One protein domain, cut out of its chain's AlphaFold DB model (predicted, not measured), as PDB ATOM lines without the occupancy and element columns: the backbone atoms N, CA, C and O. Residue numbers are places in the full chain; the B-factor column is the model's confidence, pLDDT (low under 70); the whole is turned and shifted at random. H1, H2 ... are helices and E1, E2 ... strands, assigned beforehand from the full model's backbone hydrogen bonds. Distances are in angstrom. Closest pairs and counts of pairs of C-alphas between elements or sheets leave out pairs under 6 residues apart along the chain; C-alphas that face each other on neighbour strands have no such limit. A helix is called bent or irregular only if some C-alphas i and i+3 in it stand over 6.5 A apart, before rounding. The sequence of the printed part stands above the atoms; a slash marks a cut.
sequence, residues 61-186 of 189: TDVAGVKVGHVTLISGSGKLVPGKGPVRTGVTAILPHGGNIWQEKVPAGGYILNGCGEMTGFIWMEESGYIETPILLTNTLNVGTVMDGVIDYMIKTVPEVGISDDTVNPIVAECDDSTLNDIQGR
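AT A GLANCE: This is residues 61 to 186 of the 189 residues of the protein "Peptidase family S58" of bacterium ADurb.Bin363 (UniProt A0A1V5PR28). A twisted sheet of four strands has one long helix, H2, packed along one face over E3 and E4, making two layers. The long hairpin of E1 and E2 forms one side of the sheet; the short helix H1 only grazes the sheet near E4. The printed part has 126 residues, under half of them in named elements: two helices and four strands, in the order E1 E2 H1 E3 H2 E4. The class is mixed, the sheet is mixed in order E1, E2, E3, E4, and the whole is compact, with a radius of gyration of the C-alphas of 16.0 A and spans of 48 by 34 by 30 A.

HOW THE PARTS SIT: Start with E1, residues 67 to 75, and E2, residues 87 to 95, an antiparallel hairpin; look at N 71 and O 91, 2.8 A apart. H1, residues 122 to 128, is only just on the sheet, with 5 pairs of C-alphas within 10 A. E3, residues 135 to 139, is antiparallel to E2, with N 94 and O 135 at 2.8 A. H2, residues 140 to 157, is irregular: C-alphas 141 and 144 are 7.3 A apart. E4, residues 171 to 175, is parallel to E3, with N 136 and O 171 at 2.9 A. E3, H2 and E4 form a strand-helix-strand unit, two parallel neighbour strands with a helix between, its crossover right-handed. H2's height over the sheet is 8.8 A; its closest C-alphas to E4 are those of Thr 140 and Glu 174, 5.2 A. Every O i to N i+4 pair is within hydrogen-bond range in H1, and 12 of 14 in H2.

IN THESE COORDINATES: Find C-alpha 67 at (115.450, 105.351, 100.733); from there E1 runs 26.5 A, and E2 returns over 25.8 A. H2 starts at C-alpha 140, (122.323, 127.059, 104.866), and spans 26.3 A. E4 ends at C-alpha 175, (119.130, 124.252, 108.575).

THE WHOLE: The C-alphas farthest apart, of Gly 78 and Ser 164, are 50.8 A apart. The printed part has no cut; the links E1 to E2, E2 to H1 and H2 to E4 are long. No printed residue is under 70 in pLDDT.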
ATOM      1  N   THR A  61     111.448 105.184 106.026       98.56
ATOM      2  CA  THR A  61     111.667 103.997 105.185       98.56
ATOM      3  C   THR A  61     110.714 102.833 105.473       98.56
ATOM      4  O   THR A  61     110.785 101.811 104.794       98.56
ATOM      5  N   ASP A  62     109.808 102.963 106.449       98.56
ATOM      6  CA  ASP A  62     108.647 102.071 106.545       98.56
ATOM      7  C   ASP A  62     107.672 102.274 105.368       98.56
ATOM      8  O   ASP A  62     106.892 101.373 105.061       98.56
ATOM      9  N   VAL A  63     107.734 103.420 104.675       98.44
ATOM     10  CA  VAL A  63     107.069 103.617 103.381       98.44
ATOM     11  C   VAL A  63     107.866 102.876 102.305       98.44
ATOM     12  O   VAL A  63     109.036 103.169 102.061       98.44
ATOM     13  N   ALA A  64     107.232 101.893 101.662       98.06
ATOM     14  CA  ALA A  64     107.891 101.024 100.694       98.06
ATOM     15  C   ALA A  64     108.507 101.823  99.531       98.06
ATOM     16  O   ALA A  64     107.857 102.671  98.931       98.06
ATOM     17  N   GLY A  65     109.764 101.520  99.200       97.31
ATOM     18  CA  GLY A  65     110.509 102.182  98.128       97.31
ATOM     19  C   GLY A  65     111.333 103.386  98.587       97.31
ATOM     20  O   GLY A  65     112.391 103.613  97.997       97.31
ATOM     21  N   VAL A  66     110.923 104.082  99.653       98.69
ATOM     22  CA  VAL A  66     111.653 105.246 100.175       98.69
ATOM     23  C   VAL A  66     113.028 104.824 100.690       98.69
ATOM     24  O   VAL A  66     113.161 103.867 101.459       98.69
ATOM     25  N   LYS A  67     114.065 105.561 100.287       98.62
ATOM     26  CA  LYS A  67     115.450 105.351 100.733       98.62
ATOM     27  C   LYS A  67     116.014 106.630 101.329       98.62
ATOM     28  O   LYS A  67     115.689 107.723 100.878       98.62
ATOM     29  N   VAL A  68     116.898 106.475 102.314       98.81
ATOM     30  CA  VAL A  68     117.620 107.583 102.947       98.81
ATOM     31  C   VAL A  68     119.114 107.277 102.935       98.81
ATOM     32  O   VAL A  68     119.519 106.167 103.282       98.81
ATOM     33  N   GLY A  69     119.921 108.252 102.528       98.56
ATOM     34  CA  GLY A  69     121.381 108.201 102.565       98.56
ATOM     35  C   GLY A  69     121.950 109.399 103.316       98.56
ATOM     36  O   GLY A  69     121.351 110.472 103.313       98.56
ATOM     37  N   HIS A  70     123.108 109.222 103.950       98.75
ATOM     38  CA  HIS A  70     123.780 110.283 104.698       98.75
ATOM     39  C   HIS A  70     125.261 110.354 104.336       98.75
ATOM     40  O   HIS A  70     125.934 109.328 104.239       98.75
ATOM     41  N   VAL A  71     125.774 111.575 104.239       98.69
ATOM     42  CA  VAL A  71     127.200 111.890 104.318       98.69
ATOM     43  C   VAL A  71     127.388 112.751 105.556       98.69
ATOM     44  O   VAL A  71     126.757 113.794 105.689       98.69
ATOM     45  N   THR A  72     128.226 112.307 106.488       98.69
ATOM     46  CA  THR A  72     128.492 113.024 107.740       98.69
ATOM     47  C   THR A  72     129.946 113.466 107.774       98.69
ATOM     48  O   THR A  72     130.852 112.638 107.703       98.69
ATOM     49  N   LEU A  73     130.164 114.772 107.911       98.69
ATOM     50  CA  LEU A  73     131.475 115.404 107.923       98.69
ATOM     51  C   LEU A  73     131.790 115.900 109.333       98.69
ATOM     52  O   LEU A  73     131.219 116.876 109.826       98.69
ATOM     53  N   ILE A  74     132.714 115.202 109.992       98.62
ATOM     54  CA  ILE A  74     133.191 115.538 111.333       98.62
ATOM     55  C   ILE A  74     134.716 115.571 111.308       98.62
ATOM     56  O   ILE A  74     135.365 114.531 111.213       98.62
ATOM     57  N   SER A  75     135.300 116.763 111.414       98.50
ATOM     58  CA  SER A  75     136.756 116.931 111.474       98.50
ATOM     59  C   SER A  75     137.158 118.177 112.267       98.50
ATOM     60  O   SER A  75     136.369 119.104 112.468       98.50
ATOM     61  N   GLY A  76     138.381 118.186 112.800       97.88
ATOM     62  CA  GLY A  76     138.871 119.275 113.648       97.88
ATOM     63  C   GLY A  76     138.159 119.392 115.004       97.88
ATOM     64  O   GLY A  76     137.154 118.734 115.295       97.88
ATOM     65  N   SER A  77     138.709 120.236 115.873       97.88
ATOM     66  CA  SER A  77     138.198 120.495 117.223       97.88
ATOM     67  C   SER A  77     138.733 121.824 117.751       97.88
ATOM     68  O   SER A  77     139.772 122.290 117.288       97.88
ATOM     69  N   GLY A  78     138.095 122.375 118.781       96.94
ATOM     70  CA  GLY A  78     138.549 123.599 119.438       96.94
ATOM     71  C   GLY A  78     137.890 124.847 118.861       96.94
ATOM     72  O   GLY A  78     136.743 124.799 118.426       96.94
ATOM     73  N   LYS A  79     138.595 125.979 118.929       97.75
ATOM     74  CA  LYS A  79     138.060 127.272 118.485       97.75
ATOM     75  C   LYS A  79     137.837 127.275 116.971       97.75
ATOM     76  O   LYS A  79     138.676 126.764 116.234       97.75
ATOM     77  N   LEU A  80     136.742 127.903 116.546       98.56
ATOM     78  CA  LEU A  80     136.442 128.156 115.141       98.56
ATOM     79  C   LEU A  80     137.576 128.947 114.479       98.56
ATOM     80  O   LEU A  80     137.985 129.999 114.974       98.56
ATOM     81  N   VAL A  81     138.041 128.446 113.340       98.38
ATOM     82  CA  VAL A  81     138.859 129.178 112.378       98.38
ATOM     83  C   VAL A  81     138.097 129.155 111.053       98.38
ATOM     84  O   VAL A  81     138.040 128.091 110.434       98.38
ATOM     85  N   PRO A  82     137.497 130.284 110.625       98.50
ATOM     86  CA  PRO A  82     136.693 130.328 109.408       98.50
ATOM     87  C   PRO A  82     137.446 129.777 108.193       98.50
ATOM     88  O   PRO A  82     138.613 130.115 107.974       98.50
ATOM     89  N   GLY A  83     136.791 128.908 107.427       98.00
ATOM     90  CA  GLY A  83     137.387 128.220 106.279       98.00
ATOM     91  C   GLY A  83     138.253 127.003 106.620       98.00
ATOM     92  O   GLY A  83     138.842 126.413 105.718       98.00
ATOM     93  N   LYS A  84     138.378 126.619 107.897       98.25
ATOM     94  CA  LYS A  84     139.209 125.483 108.338       98.25
ATOM     95  C   LYS A  84     138.515 124.521 109.300       98.25
ATOM     96  O   LYS A  84     138.976 123.389 109.430       98.25
ATOM     97  N   GLY A  85     137.465 124.940 110.000       97.88
ATOM     98  CA  GLY A  85     136.757 124.109 110.973       97.88
ATOM     99  C   GLY A  85     136.703 124.682 112.397       97.88
ATOM    100  O   GLY A  85     137.170 125.793 112.654       97.88
ATOM    101  N   PRO A  86     136.153 123.923 113.359       98.62
ATOM    102  CA  PRO A  86     135.765 122.517 113.240       98.62
ATOM    103  C   PRO A  86     134.599 122.293 112.267       98.62
ATOM    104  O   PRO A  86     133.695 123.113 112.168       98.62
ATOM    105  N   VAL A  87     134.629 121.169 111.552       98.75
ATOM    106  CA  VAL A  87     133.591 120.779 110.589       98.75
ATOM    107  C   VAL A  87     132.604 119.854 111.280       98.75
ATOM    108  O   VAL A  87     133.017 118.831 111.831       98.75
ATOM    109  N   ARG A  88     131.322 120.209 111.299       98.75
ATOM    110  CA  ARG A  88     130.232 119.435 111.920       98.75
ATOM    111  C   ARG A  88     128.983 119.532 111.055       98.75
ATOM    112  O   ARG A  88     127.974 120.081 111.477       98.75
ATOM    113  N   THR A  89     129.079 119.023 109.836       98.88
ATOM    114  CA  THR A  89     128.024 119.176 108.833       98.88
ATOM    115  C   THR A  89     127.802 117.889 108.048       98.88
ATOM    116  O   THR A  89     128.345 116.837 108.392       98.88
ATOM    117  N   GLY A  90     126.982 117.935 107.008       98.81
ATOM    118  CA  GLY A  90     126.723 116.791 106.157       98.81
ATOM    119  C   GLY A  90     125.593 117.032 105.173       98.81
ATOM    120  O   GLY A  90     125.041 118.124 105.089       98.81
ATOM    121  N   VAL A  91     125.246 115.969 104.460       98.94
ATOM    122  CA  VAL A  91     124.124 115.936 103.522       98.94
ATOM    123  C   VAL A  91     123.277 114.709 103.824       98.94
ATOM    124  O   VAL A  91     123.805 113.624 104.075       98.94
ATOM    125  N   THR A  92     121.960 114.867 103.798       98.94
ATOM    126  CA  THR A  92     121.006 113.757 103.808       98.94
ATOM    127  C   THR A  92     120.245 113.753 102.495       98.94
ATOM    128  O   THR A  92     119.688 114.775 102.121       98.94
ATOM    129  N   ALA A  93     120.200 112.614 101.814       98.75
ATOM    130  CA  ALA A  93     119.408 112.425 100.607       98.75
ATOM    131  C   ALA A  93     118.214 111.519 100.907       98.75
ATOM    132  O   ALA A  93     118.364 110.490 101.569       98.75
ATOM    133  N   ILE A  94     117.044 111.886 100.396       98.81
ATOM    134  CA  ILE A  94     115.805 111.120 100.484       98.81
ATOM    135  C   ILE A  94     115.335 110.857  99.057       98.81
ATOM    136  O   ILE A  94     115.044 111.781  98.300       98.81
ATOM    137  N   LEU A  95     115.265 109.582  98.691       98.50
ATOM    138  CA  LEU A  95     114.701 109.153  97.417       98.50
ATOM    139  C   LEU A  95     113.276 108.655  97.682       98.50
ATOM    140  O   LEU A  95     113.111 107.775  98.533       98.50
ATOM    141  N   PRO A  96     112.259 109.163  96.966       98.06
ATOM    142  CA  PRO A  96     110.878 108.743  97.171       98.06
ATOM    143  C   PRO A  96     110.632 107.291  96.725       98.06
ATOM    144  O   PRO A  96     109.755 106.624  97.268       98.06
ATOM    145  N   HIS A  97     111.437 106.769  95.794       97.94
ATOM    146  CA  HIS A  97     111.454 105.359  95.400       97.94
ATOM    147  C   HIS A  97     112.821 104.933  94.836       97.94
ATOM    148  O   HIS A  97     113.745 105.732  94.705       97.94
ATOM    149  N   GLY A  98     112.959 103.647  94.487       94.12
ATOM    150  CA  GLY A  98     114.192 103.080  93.927       94.12
ATOM    151  C   GLY A  98     114.373 103.208  92.407       94.12
ATOM    152  O   GLY A  98     115.469 102.907  91.943       94.12
ATOM    153  N   GLY A  99     113.323 103.583  91.666       94.31
ATOM    154  CA  GLY A  99     113.342 103.822  90.213       94.31
ATOM    155  C   GLY A  99     113.871 105.201  89.792       94.31
ATOM    156  O   GLY A  99     114.488 105.911  90.587       94.31
ATOM    157  N   ASN A 100     113.614 105.582  88.537       94.56
ATOM    158  CA  ASN A 100     114.038 106.865  87.967       94.56
ATOM    159  C   ASN A 100     112.988 107.955  88.250       94.56
ATOM    160  O   ASN A 100     111.957 108.000  87.590       94.56
ATOM    161  N   ILE A 101     113.268 108.842  89.209       96.25
ATOM    162  CA  ILE A 101     112.324 109.867  89.703       96.25
ATOM    163  C   ILE A 101     111.937 110.877  88.608       96.25
ATOM    164  O   ILE A 101     110.833 111.412  88.626       96.25
ATOM    165  N   TRP A 102     112.809 111.107  87.620       96.75
ATOM    166  CA  TRP A 102     112.507 112.004  86.502       96.75
ATOM    167  C   TRP A 102     111.366 111.469  85.628       96.75
ATOM    168  O   TRP A 102     110.493 112.227  85.203       96.75
ATOM    169  N   GLN A 103     111.369 110.154  85.385       95.25
ATOM    170  CA  GLN A 103     110.382 109.460  84.552       95.25
ATOM    171  C   GLN A 103     109.155 109.009  85.362       95.25
ATOM    172  O   GLN A 103     108.044 108.949  84.845       95.25
ATOM    173  N   GLU A 104     109.350 108.719  86.648       96.81
ATOM    174  CA  GLU A 104     108.337 108.215  87.581       96.81
ATOM    175  C   GLU A 104     108.077 109.252  88.687       96.81
ATOM    176  O   GLU A 104     108.281 108.999  89.869       96.81
ATOM    177  N   LYS A 105     107.653 110.457  88.297       97.38
ATOM    178  CA  LYS A 105     107.425 111.583  89.217       97.38
ATOM    179  C   LYS A 105     106.435 111.230  90.333       97.38
ATOM    180  O   LYS A 105     105.470 110.489  90.124       97.38
ATOM    181  N   VAL A 106     106.639 111.804  91.519       97.81
ATOM    182  CA  VAL A 106     105.832 111.497  92.712       97.81
ATOM    183  C   VAL A 106     105.009 112.715  93.125       97.81
ATOM    184  O   VAL A 106     105.604 113.774  93.320       97.81
ATOM    185  N   PRO A 107     103.677 112.592  93.301       98.44
ATOM    186  CA  PRO A 107     102.848 113.693  93.778       98.44
ATOM    187  C   PRO A 107     103.367 114.274  95.092       98.44
ATOM    188  O   PRO A 107     103.726 113.529  96.007       98.44
ATOM    189  N   ALA A 108     103.391 115.598  95.188       98.31
ATOM    190  CA  ALA A 108     103.969 116.304  96.317       98.31
ATOM    191  C   ALA A 108     103.300 117.659  96.555       98.31
ATOM    192  O   ALA A 108     102.588 118.181  95.704       98.31
ATOM    193  N   GLY A 109     103.543 118.204  97.741       97.31
ATOM    194  CA  GLY A 109     103.114 119.533  98.152       97.31
ATOM    195  C   GLY A 109     103.864 119.948  99.413       97.31
ATOM    196  O   GLY A 109     104.459 119.110 100.101       97.31
ATOM    197  N   GLY A 110     103.850 121.241  99.708       96.00
ATOM    198  CA  GLY A 110     104.582 121.831 100.813       96.00
ATOM    199  C   GLY A 110     103.754 122.825 101.620       96.00
ATOM    200  O   GLY A 110     102.645 123.210 101.268       96.00
ATOM    201  N   TYR A 111     104.298 123.234 102.764       97.38
ATOM    202  CA  TYR A 111     103.702 124.281 103.585       97.38
ATOM    203  C   TYR A 111     104.790 125.082 104.290       97.38
ATOM    204  O   TYR A 111     105.675 124.514 104.931       97.38
ATOM    205  N   ILE A 112     104.692 126.408 104.208       97.50
ATOM    206  CA  ILE A 112     105.611 127.331 104.872       97.50
ATOM    207  C   ILE A 112     104.967 127.786 106.182       97.50
ATOM    208  O   ILE A 112     104.094 128.652 106.189       97.50
ATOM    209  N   LEU A 113     105.420 127.217 107.304       97.56
ATOM    210  CA  LEU A 113     105.022 127.691 108.634       97.56
ATOM    211  C   LEU A 113     105.681 129.043 108.960       97.56
ATOM    212  O   LEU A 113     105.026 129.968 109.433       97.56
ATOM    213  N   ASN A 114     106.988 129.150 108.708       97.56
ATOM    214  CA  ASN A 114     107.781 130.371 108.811       97.56
ATOM    215  C   ASN A 114     108.858 130.346 107.717       97.56
ATOM    216  O   ASN A 114     109.546 129.342 107.570       97.56
ATOM    217  N   GLY A 115     108.989 131.432 106.953       94.81
ATOM    218  CA  GLY A 115     109.872 131.503 105.782       94.81
ATOM    219  C   GLY A 115     111.318 131.917 106.071       94.81
ATOM    220  O   GLY A 115     111.980 132.416 105.171       94.81
ATOM    221  N   CYS A 116     111.800 131.797 107.311       96.81
ATOM    222  CA  CYS A 116     113.195 132.084 107.653       96.81
ATOM    223  C   CYS A 116     114.075 130.849 107.383       96.81
ATOM    224  O   CYS A 116     114.495 130.165 108.314       96.81
ATOM    225  N   GLY A 117     114.289 130.542 106.105       96.19
ATOM    226  CA  GLY A 117     115.106 129.424 105.634       96.19
ATOM    227  C   GLY A 117     115.066 129.319 104.112       96.19
ATOM    228  O   GLY A 117     114.407 130.129 103.459       96.19
ATOM    229  N   GLU A 118     115.754 128.327 103.556       98.00
ATOM    230  CA  GLU A 118     115.811 128.095 102.109       98.00
ATOM    231  C   GLU A 118     115.350 126.680 101.722       98.00
ATOM    232  O   GLU A 118     115.662 125.685 102.383       98.00
ATOM    233  N   MET A 119     114.601 126.595 100.621       98.38
ATOM    234  CA  MET A 119     114.214 125.345  99.974       98.38
ATOM    235  C   MET A 119     114.091 125.568  98.467       98.38
ATOM    236  O   MET A 119     113.091 126.097  97.974       98.38
ATOM    237  N   THR A 120     115.091 125.114  97.714       98.62
ATOM    238  CA  THR A 120     115.056 125.204  96.250       98.62
ATOM    239  C   THR A 120     113.956 124.308  95.681       98.62
ATOM    240  O   THR A 120     113.512 123.351  96.318       98.62
ATOM    241  N   GLY A 121     113.475 124.625  94.478       97.50
ATOM    242  CA  GLY A 121     112.455 123.825  93.790       97.50
ATOM    243  C   GLY A 121     111.041 123.912  94.383       97.50
ATOM    244  O   GLY A 121     110.112 123.404  93.762       97.50
ATOM    245  N   PHE A 122     110.836 124.591  95.521       97.62
ATOM    246  CA  PHE A 122     109.527 124.688  96.184       97.62
ATOM    247  C   PHE A 122     108.434 125.263  95.273       97.62
ATOM    248  O   PHE A 122     107.353 124.694  95.177       97.62
ATOM    249  N   ILE A 123     108.727 126.359  94.564       97.69
ATOM    250  CA  ILE A 123     107.763 127.011  93.661       97.69
ATOM    251  C   ILE A 123     107.333 126.060  92.538       97.69
ATOM    252  O   ILE A 123     106.150 125.971  92.231       97.69
ATOM    253  N   TRP A 124     108.281 125.329  91.942       97.50
ATOM    254  CA  TRP A 124     107.966 124.366  90.888       97.50
ATOM    255  C   TRP A 124     107.164 123.182  91.418       97.50
ATOM    256  O   TRP A 124     106.215 122.752  90.771       97.50
ATOM    257  N   MET A 125     107.510 122.668  92.598       98.00
ATOM    258  CA  MET A 125     106.759 121.592  93.243       98.00
ATOM    259  C   MET A 125     105.305 122.006  93.511       98.00
ATOM    260  O   MET A 125     104.401 121.220  93.248       98.00
ATOM    261  N   GLU A 126     105.071 123.230  93.993       98.00
ATOM    262  CA  GLU A 126     103.716 123.748  94.235       98.00
ATOM    263  C   GLU A 126     102.921 123.963  92.938       98.00
ATOM    264  O   GLU A 126     101.725 123.686  92.907       98.00
ATOM    265  N   GLU A 127     103.568 124.422  91.862       98.00
ATOM    266  CA  GLU A 127     102.917 124.621  90.558       98.00
ATOM    267  C   GLU A 127     102.606 123.289  89.857       98.00
ATOM    268  O   GLU A 127     101.512 123.078  89.336       98.00
ATOM    269  N   SER A 128     103.574 122.373  89.838       97.56
ATOM    270  CA  SER A 128     103.487 121.106  89.106       97.56
ATOM    271  C   SER A 128     102.766 119.999  89.885       97.56
ATOM    272  O   SER A 128     102.221 119.068  89.285       97.56
ATOM    273  N   GLY A 129     102.748 120.090  91.217       98.38
ATOM    274  CA  GLY A 129     102.150 119.105  92.114       98.38
ATOM    275  C   GLY A 129     102.963 117.818  92.271       98.38
ATOM    276  O   GLY A 129     102.414 116.805  92.713       98.38
ATOM    277  N   TYR A 130     104.248 117.810  91.897       98.19
ATOM    278  CA  TYR A 130     105.119 116.641  92.029       98.19
ATOM    279  C   TYR A 130     106.577 116.996  92.341       98.19
ATOM    280  O   TYR A 130     107.032 118.122  92.160       98.19
ATOM    281  N   ILE A 131     107.329 115.988  92.785       97.75
ATOM    282  CA  ILE A 131     108.794 116.001  92.799       97.75
ATOM    283  C   ILE A 131     109.344 115.121  91.674       97.75
ATOM    284  O   ILE A 131     108.805 114.055  91.371       97.75
ATOM    285  N   GLU A 132     110.444 115.574  91.080       97.06
ATOM    286  CA  GLU A 132     111.107 114.947  89.922       97.06
ATOM    287  C   GLU A 132     112.605 114.684  90.156       97.06
ATOM    288  O   GLU A 132     113.315 114.184  89.284       97.06
ATOM    289  N   THR A 133     113.087 115.002  91.359       98.12
ATOM    290  CA  THR A 133     114.466 114.807  91.816       98.12
ATOM    291  C   THR A 133     114.474 114.198  93.226       98.12
ATOM    292  O   THR A 133     113.447 114.213  93.916       98.12
ATOM    293  N   PRO A 134     115.601 113.630  93.690       98.25
ATOM    294  CA  PRO A 134     115.776 113.332  95.108       98.25
ATOM    295  C   PRO A 134     115.683 114.607  95.962       98.25
ATOM    296  O   PRO A 134     116.104 115.677  95.531       98.25
ATOM    297  N   ILE A 135     115.207 114.481  97.201       98.75
ATOM    298  CA  ILE A 135     115.202 115.582  98.175       98.75
ATOM    299  C   ILE A 135     116.525 115.553  98.933       98.75
ATOM    300  O   ILE A 135     116.870 114.523  99.520       98.75
ATOM    301  N   LEU A 136     117.266 116.661  98.953       98.81
ATOM    302  CA  LEU A 136     118.503 116.770  99.724       98.81
ATOM    303  C   LEU A 136     118.370 117.792 100.853       98.81
ATOM    304  O   LEU A 136     117.743 118.835 100.710       98.81
ATOM    305  N   LEU A 137     118.977 117.473 101.995       98.94
ATOM    306  CA  LEU A 137     119.016 118.306 103.192       98.94
ATOM    307  C   LEU A 137     120.474 118.575 103.568       98.94
ATOM    308  O   LEU A 137     121.265 117.631 103.645       98.94
ATOM    309  N   THR A 138     120.828 119.833 103.816       98.88
ATOM    310  CA  THR A 138     122.198 120.268 104.154       98.88
ATOM    311  C   THR A 138     122.174 121.487 105.088       98.88
ATOM    312  O   THR A 138     121.144 121.770 105.697       98.88
ATOM    313  N   ASN A 139     123.291 122.206 105.238       98.81
ATOM    314  CA  ASN A 139     123.313 123.499 105.923       98.81
ATOM    315  C   ASN A 139     123.082 124.692 104.983       98.81
ATOM    316  O   ASN A 139     123.272 124.593 103.768       98.81
ATOM    317  N   THR A 140     122.748 125.841 105.572       98.81
ATOM    318  CA  THR A 140     122.323 127.059 104.866       98.81
ATOM    319  C   THR A 140     123.270 127.499 103.754       98.81
ATOM    320  O   THR A 140     122.845 127.749 102.629       98.81
ATOM    321  N   LEU A 141     124.580 127.561 104.021       98.69
ATOM    322  CA  LEU A 141     125.552 128.074 103.044       98.69
ATOM    323  C   LEU A 141     126.033 127.015 102.037       98.69
ATOM    324  O   LEU A 141     126.850 127.325 101.167       98.69
ATOM    325  N   ASN A 142     125.544 125.776 102.137       98.75
ATOM    326  CA  ASN A 142     125.847 124.697 101.196       98.75
ATOM    327  C   ASN A 142     124.656 124.307 100.310       98.75
ATOM    328  O   ASN A 142     124.818 123.404  99.493       98.75
ATOM    329  N   VAL A 143     123.507 124.997 100.398       98.81
ATOM    330  CA  VAL A 143     122.351 124.769  99.504       98.81
ATOM    331  C   VAL A 143     122.770 124.796  98.035       98.81
ATOM    332  O   VAL A 143     122.496 123.844  97.314       98.81
ATOM    333  N   GLY A 144     123.507 125.829  97.611       98.62
ATOM    334  CA  GLY A 144     123.983 125.942  96.227       98.62
ATOM    335  C   GLY A 144     124.900 124.787  95.809       98.62
ATOM    336  O   GLY A 144     124.664 124.167  94.782       98.62
ATOM    337  N   THR A 145     125.887 124.430  96.641       98.62
ATOM    338  CA  THR A 145     126.798 123.306  96.345       98.62
ATOM    339  C   THR A 145     126.042 121.982  96.209       98.62
ATOM    340  O   THR A 145     126.324 121.175  95.330       98.62
ATOM    341  N   VAL A 146     125.067 121.744  97.087       98.81
ATOM    342  CA  VAL A 146     124.260 120.524  97.046       98.81
ATOM    343  C   VAL A 146     123.325 120.525  95.839       98.81
ATOM    344  O   VAL A 146     123.157 119.479  95.222       98.81
ATOM    345  N   MET A 147     122.768 121.678  95.462       98.62
ATOM    346  CA  MET A 147     121.963 121.831  94.249       98.62
ATOM    347  C   MET A 147     122.771 121.494  92.991       98.62
ATOM    348  O   MET A 147     122.285 120.705  92.181       98.62
ATOM    349  N   ASP A 148     124.004 121.995  92.869       98.50
ATOM    350  CA  ASP A 148     124.917 121.634  91.773       98.50
ATOM    351  C   ASP A 148     125.141 120.113  91.725       98.50
ATOM    352  O   ASP A 148     124.989 119.489  90.676       98.50
ATOM    353  N   GLY A 149     125.378 119.482  92.881       98.44
ATOM    354  CA  GLY A 149     125.520 118.026  92.977       98.44
ATOM    355  C   GLY A 149     124.266 117.242  92.557       98.44
ATOM    356  O   GLY A 149     124.385 116.167  91.961       98.44
ATOM    357  N   VAL A 150     123.059 117.760  92.823       98.38
ATOM    358  CA  VAL A 150     121.811 117.157  92.314       98.38
ATOM    359  C   VAL A 150     121.727 117.303  90.801       98.38
ATOM    360  O   VAL A 150     121.392 116.329  90.133       98.38
ATOM    361  N   ILE A 151     122.043 118.476  90.251       98.38
ATOM    362  CA  ILE A 151     122.029 118.713  88.801       98.38
ATOM    363  C   ILE A 151     122.994 117.751  88.104       98.38
ATOM    364  O   ILE A 151     122.582 117.047  87.183       98.38
ATOM    365  N   ASP A 152     124.227 117.629  88.596       98.12
ATOM    366  CA  ASP A 152     125.221 116.691  88.067       98.12
ATOM    367  C   ASP A 152     124.731 115.236  88.130       98.12
ATOM    368  O   ASP A 152     124.894 114.466  87.177       98.12
ATOM    369  N   TYR A 153     124.089 114.844  89.237       97.62
ATOM    370  CA  TYR A 153     123.478 113.521  89.375       97.62
ATOM    371  C   TYR A 153     122.361 113.293  88.347       97.62
ATOM    372  O   TYR A 153     122.299 112.222  87.736       97.62
ATOM    373  N   MET A 154     121.495 114.284  88.130       97.75
ATOM    374  CA  MET A 154     120.395 114.176  87.175       97.75
ATOM    375  C   MET A 154     120.907 114.126  85.736       97.75
ATOM    376  O   MET A 154     120.514 113.221  85.013       97.75
ATOM    377  N   ILE A 155     121.855 114.984  85.344       97.38
ATOM    378  CA  ILE A 155     122.483 114.947  84.009       97.38
ATOM    379  C   ILE A 155     123.139 113.585  83.760       97.38
ATOM    380  O   ILE A 155     123.032 113.007  82.681       97.38
ATOM    381  N   LYS A 156     123.811 113.027  84.773       97.06
ATOM    382  CA  LYS A 156     124.453 111.714  84.658       97.06
ATOM    383  C   LYS A 156     123.451 110.564  84.515       97.06
ATOM    384  O   LYS A 156     123.769 109.565  83.872       97.06
ATOM    385  N   THR A 157     122.298 110.652  85.173       95.62
ATOM    386  CA  THR A 157     121.301 109.565  85.210       95.62
ATOM    387  C   THR A 157     120.227 109.691  84.132       95.62
ATOM    388  O   THR A 157     119.642 108.677  83.756       95.62
ATOM    389  N   VAL A 158     120.019 110.900  83.611       96.25
ATOM    390  CA  VAL A 158     119.096 111.255  82.528       96.25
ATOM    391  C   VAL A 158     119.808 112.231  81.573       96.25
ATOM    392  O   VAL A 158     119.631 113.446  81.682       96.25
ATOM    393  N   PRO A 159     120.654 111.730  80.652       96.31
ATOM    394  CA  PRO A 159     121.468 112.565  79.761       96.31
ATOM    395  C   PRO A 159     120.675 113.485  78.821       96.31
ATOM    396  O   PRO A 159     121.248 114.393  78.223       96.31
ATOM    397  N   GLU A 160     119.377 113.236  78.659       97.19
ATOM    398  CA  GLU A 160     118.462 114.031  77.845       97.19
ATOM    399  C   GLU A 160     118.112 115.386  78.485       97.19
ATOM    400  O   GLU A 160     117.767 116.320  77.752       97.19
ATOM    401  N   VAL A 161     118.224 115.510  79.818       96.38
ATOM    402  CA  VAL A 161     117.907 116.727  80.588       96.38
ATOM    403  C   VAL A 161     118.672 117.931  80.042       96.38
ATOM    404  O   VAL A 161     119.901 117.920  79.952       96.38
ATOM    405  N   GLY A 162     117.941 118.992  79.696       95.31
ATOM    406  CA  GLY A 162     118.506 120.237  79.173       95.31
ATOM    407  C   GLY A 162     119.064 120.151  77.745       95.31
ATOM    408  O   GLY A 162     119.666 121.120  77.280       95.31
ATOM    409  N   ILE A 163     118.878 119.023  77.048       97.38
ATOM    410  CA  ILE A 163     119.297 118.821  75.651       97.38
ATOM    411  C   ILE A 163     118.091 118.493  74.769       97.38
ATOM    412  O   ILE A 163     117.780 119.238  73.842       97.38
ATOM    413  N   SER A 164     117.433 117.366  75.044       97.06
ATOM    414  CA  SER A 164     116.243 116.895  74.320       97.06
ATOM    415  C   SER A 164     115.014 116.737  75.217       97.06
ATOM    416  O   SER A 164     113.942 116.415  74.710       97.06
ATOM    417  N   ASP A 165     115.180 116.949  76.519       96.69
ATOM    418  CA  ASP A 165     114.148 116.967  77.554       96.69
ATOM    419  C   ASP A 165     114.298 118.253  78.399       96.69
ATOM    420  O   ASP A 165     115.263 119.011  78.230       96.69
ATOM    421  N   ASP A 166     113.350 118.508  79.296       95.56
ATOM    422  CA  ASP A 166     113.299 119.709  80.133       95.56
ATOM    423  C   ASP A 166     114.490 119.833  81.108       95.56
ATOM    424  O   ASP A 166     115.298 118.919  81.305       95.56
ATOM    425  N   THR A 167     114.622 121.008  81.728       96.06
ATOM    426  CA  THR A 167     115.585 121.252  82.813       96.06
ATOM    427  C   THR A 167     115.042 120.771  84.153       96.06
ATOM    428  O   THR A 167     113.844 120.850  84.408       96.06
ATOM    429  N   VAL A 168     115.930 120.354  85.053       95.88
ATOM    430  CA  VAL A 168     115.552 119.898  86.396       95.88
ATOM    431  C   VAL A 168     115.339 121.053  87.372       95.88
ATOM    432  O   VAL A 168     116.078 122.037  87.346       95.88
ATOM    433  N   ASN A 169     114.405 120.874  88.309       96.38
ATOM    434  CA  ASN A 169     114.240 121.732  89.482       96.38
ATOM    435  C   ASN A 169     114.590 120.958  90.770       96.38
ATOM    436  O   ASN A 169     113.721 120.320  91.372       96.38
ATOM    437  N   PRO A 170     115.867 120.962  91.203       98.06
ATOM    438  CA  PRO A 170     116.298 120.273  92.416       98.06
ATOM    439  C   PRO A 170     115.602 120.770  93.680       98.06
ATOM    440  O   PRO A 170     115.443 121.978  93.881       98.06
ATOM    441  N   ILE A 171     115.301 119.834  94.580       98.44
ATOM    442  CA  ILE A 171     114.773 120.141  95.909       98.44
ATOM    443  C   ILE A 171     115.876 119.986  96.948       98.44
ATOM    444  O   ILE A 171     116.239 118.873  97.339       98.44
ATOM    445  N   VAL A 172     116.393 121.122  97.410       98.88
ATOM    446  CA  VAL A 172     117.419 121.198  98.448       98.88
ATOM    447  C   VAL A 172     116.933 122.117  99.555       98.88
ATOM    448  O   VAL A 172     116.692 123.293  99.306       98.88
ATOM    449  N   ALA A 173     116.800 121.585 100.767       98.75
ATOM    450  CA  ALA A 173     116.418 122.344 101.956       98.75
ATOM    451  C   ALA A 173     117.541 122.357 102.999       98.75
ATOM    452  O   ALA A 173     118.490 121.566 102.932       98.75
ATOM    453  N   GLU A 174     117.443 123.255 103.977       98.81
ATOM    454  CA  GLU A 174     118.540 123.495 104.911       98.81
ATOM    455  C   GLU A 174     118.136 123.738 106.366       98.81
ATOM    456  O   GLU A 174     116.970 123.959 106.693       98.81
ATOM    457  N   CYS A 175     119.138 123.655 107.243       98.69
ATOM    458  CA  CYS A 175     119.130 124.252 108.575       98.69
ATOM    459  C   CYS A 175     120.506 124.863 108.887       98.69
ATOM    460  O   CYS A 175     121.541 124.287 108.544       98.69
ATOM    461  N   ASP A 176     120.533 125.976 109.618       98.69
ATOM    462  CA  ASP A 176     121.774 126.622 110.054       98.69
ATOM    463  C   ASP A 176     122.490 125.805 111.151       98.69
ATOM    464  O   ASP A 176     121.991 125.641 112.267       98.69
ATOM    465  N   ASP A 177     123.687 125.297 110.836       98.56
ATOM    466  CA  ASP A 177     124.558 124.550 111.751       98.56
ATOM    467  C   ASP A 177     125.735 125.380 112.317       98.56
ATOM    468  O   ASP A 177     126.600 124.841 113.018       98.56
ATOM    469  N   SER A 178     125.756 126.700 112.090       98.25
ATOM    470  CA  SER A 178     126.860 127.631 112.401       98.25
ATOM    471  C   SER A 178     127.286 127.682 113.867       98.25
ATOM    472  O   SER A 178     128.409 128.078 114.184       98.25
ATOM    473  N   THR A 179     126.418 127.252 114.784       98.12
ATOM    474  CA  THR A 179     126.759 127.158 116.211       98.12
ATOM    475  C   THR A 179     127.826 126.088 116.477       98.12
ATOM    476  O   THR A 179     128.638 126.242 117.390       98.12
ATOM    477  N   LEU A 180     127.837 124.995 115.707       98.19
ATOM    478  CA  LEU A 180     128.753 123.859 115.897       98.19
ATOM    479  C   LEU A 180     129.722 123.655 114.728       98.19
ATOM    480  O   LEU A 180     130.752 122.997 114.901       98.19
ATOM    481  N   ASN A 181     129.383 124.185 113.559       98.81
ATOM    482  CA  ASN A 181     130.097 124.001 112.310       98.81
ATOM    483  C   ASN A 181     130.733 125.309 111.829       98.81
ATOM    484  O   ASN A 181     130.174 126.394 111.974       98.81
ATOM    485  N   ASP A 182     131.876 125.196 111.162       98.69
ATOM    486  CA  ASP A 182     132.412 126.260 110.319       98.69
ATOM    487  C   ASP A 182     131.593 126.404 109.026       98.69
ATOM    488  O   ASP A 182     132.000 125.959 107.951       98.69
ATOM    489  N   ILE A 183     130.412 127.019 109.133       98.75
ATOM    490  CA  ILE A 183     129.479 127.161 108.007       98.75
ATOM    491  C   ILE A 183     130.074 127.991 106.857       98.75
ATOM    492  O   ILE A 183     129.841 127.689 105.687       98.75
ATOM    493  N   GLN A 184     130.909 128.992 107.175       98.56
ATOM    494  CA  GLN A 184     131.573 129.843 106.177       98.56
ATOM    495  C   GLN A 184     132.583 129.067 105.331       98.56
ATOM    496  O   GLN A 184     132.832 129.439 104.186       98.56
ATOM    497  N   GLY A 185     133.152 127.988 105.873       98.38
ATOM    498  CA  GLY A 185     134.103 127.159 105.148       98.38
ATOM    499  C   GLY A 185     133.494 126.268 104.071       98.38
ATOM    500  O   GLY A 185     134.259 125.704 103.299       98.38
ATOM    501  N   ARG A 186     132.155 126.165 103.985       98.56
ATOM    502  CA  ARG A 186     131.437 125.428 102.923       98.56
ATOM    503  C   ARG A 186     132.043 124.045 102.637       98.56
ATOM    504  O   ARG A 186     132.419 123.725 101.518       98.56
TER     505      ARG A 186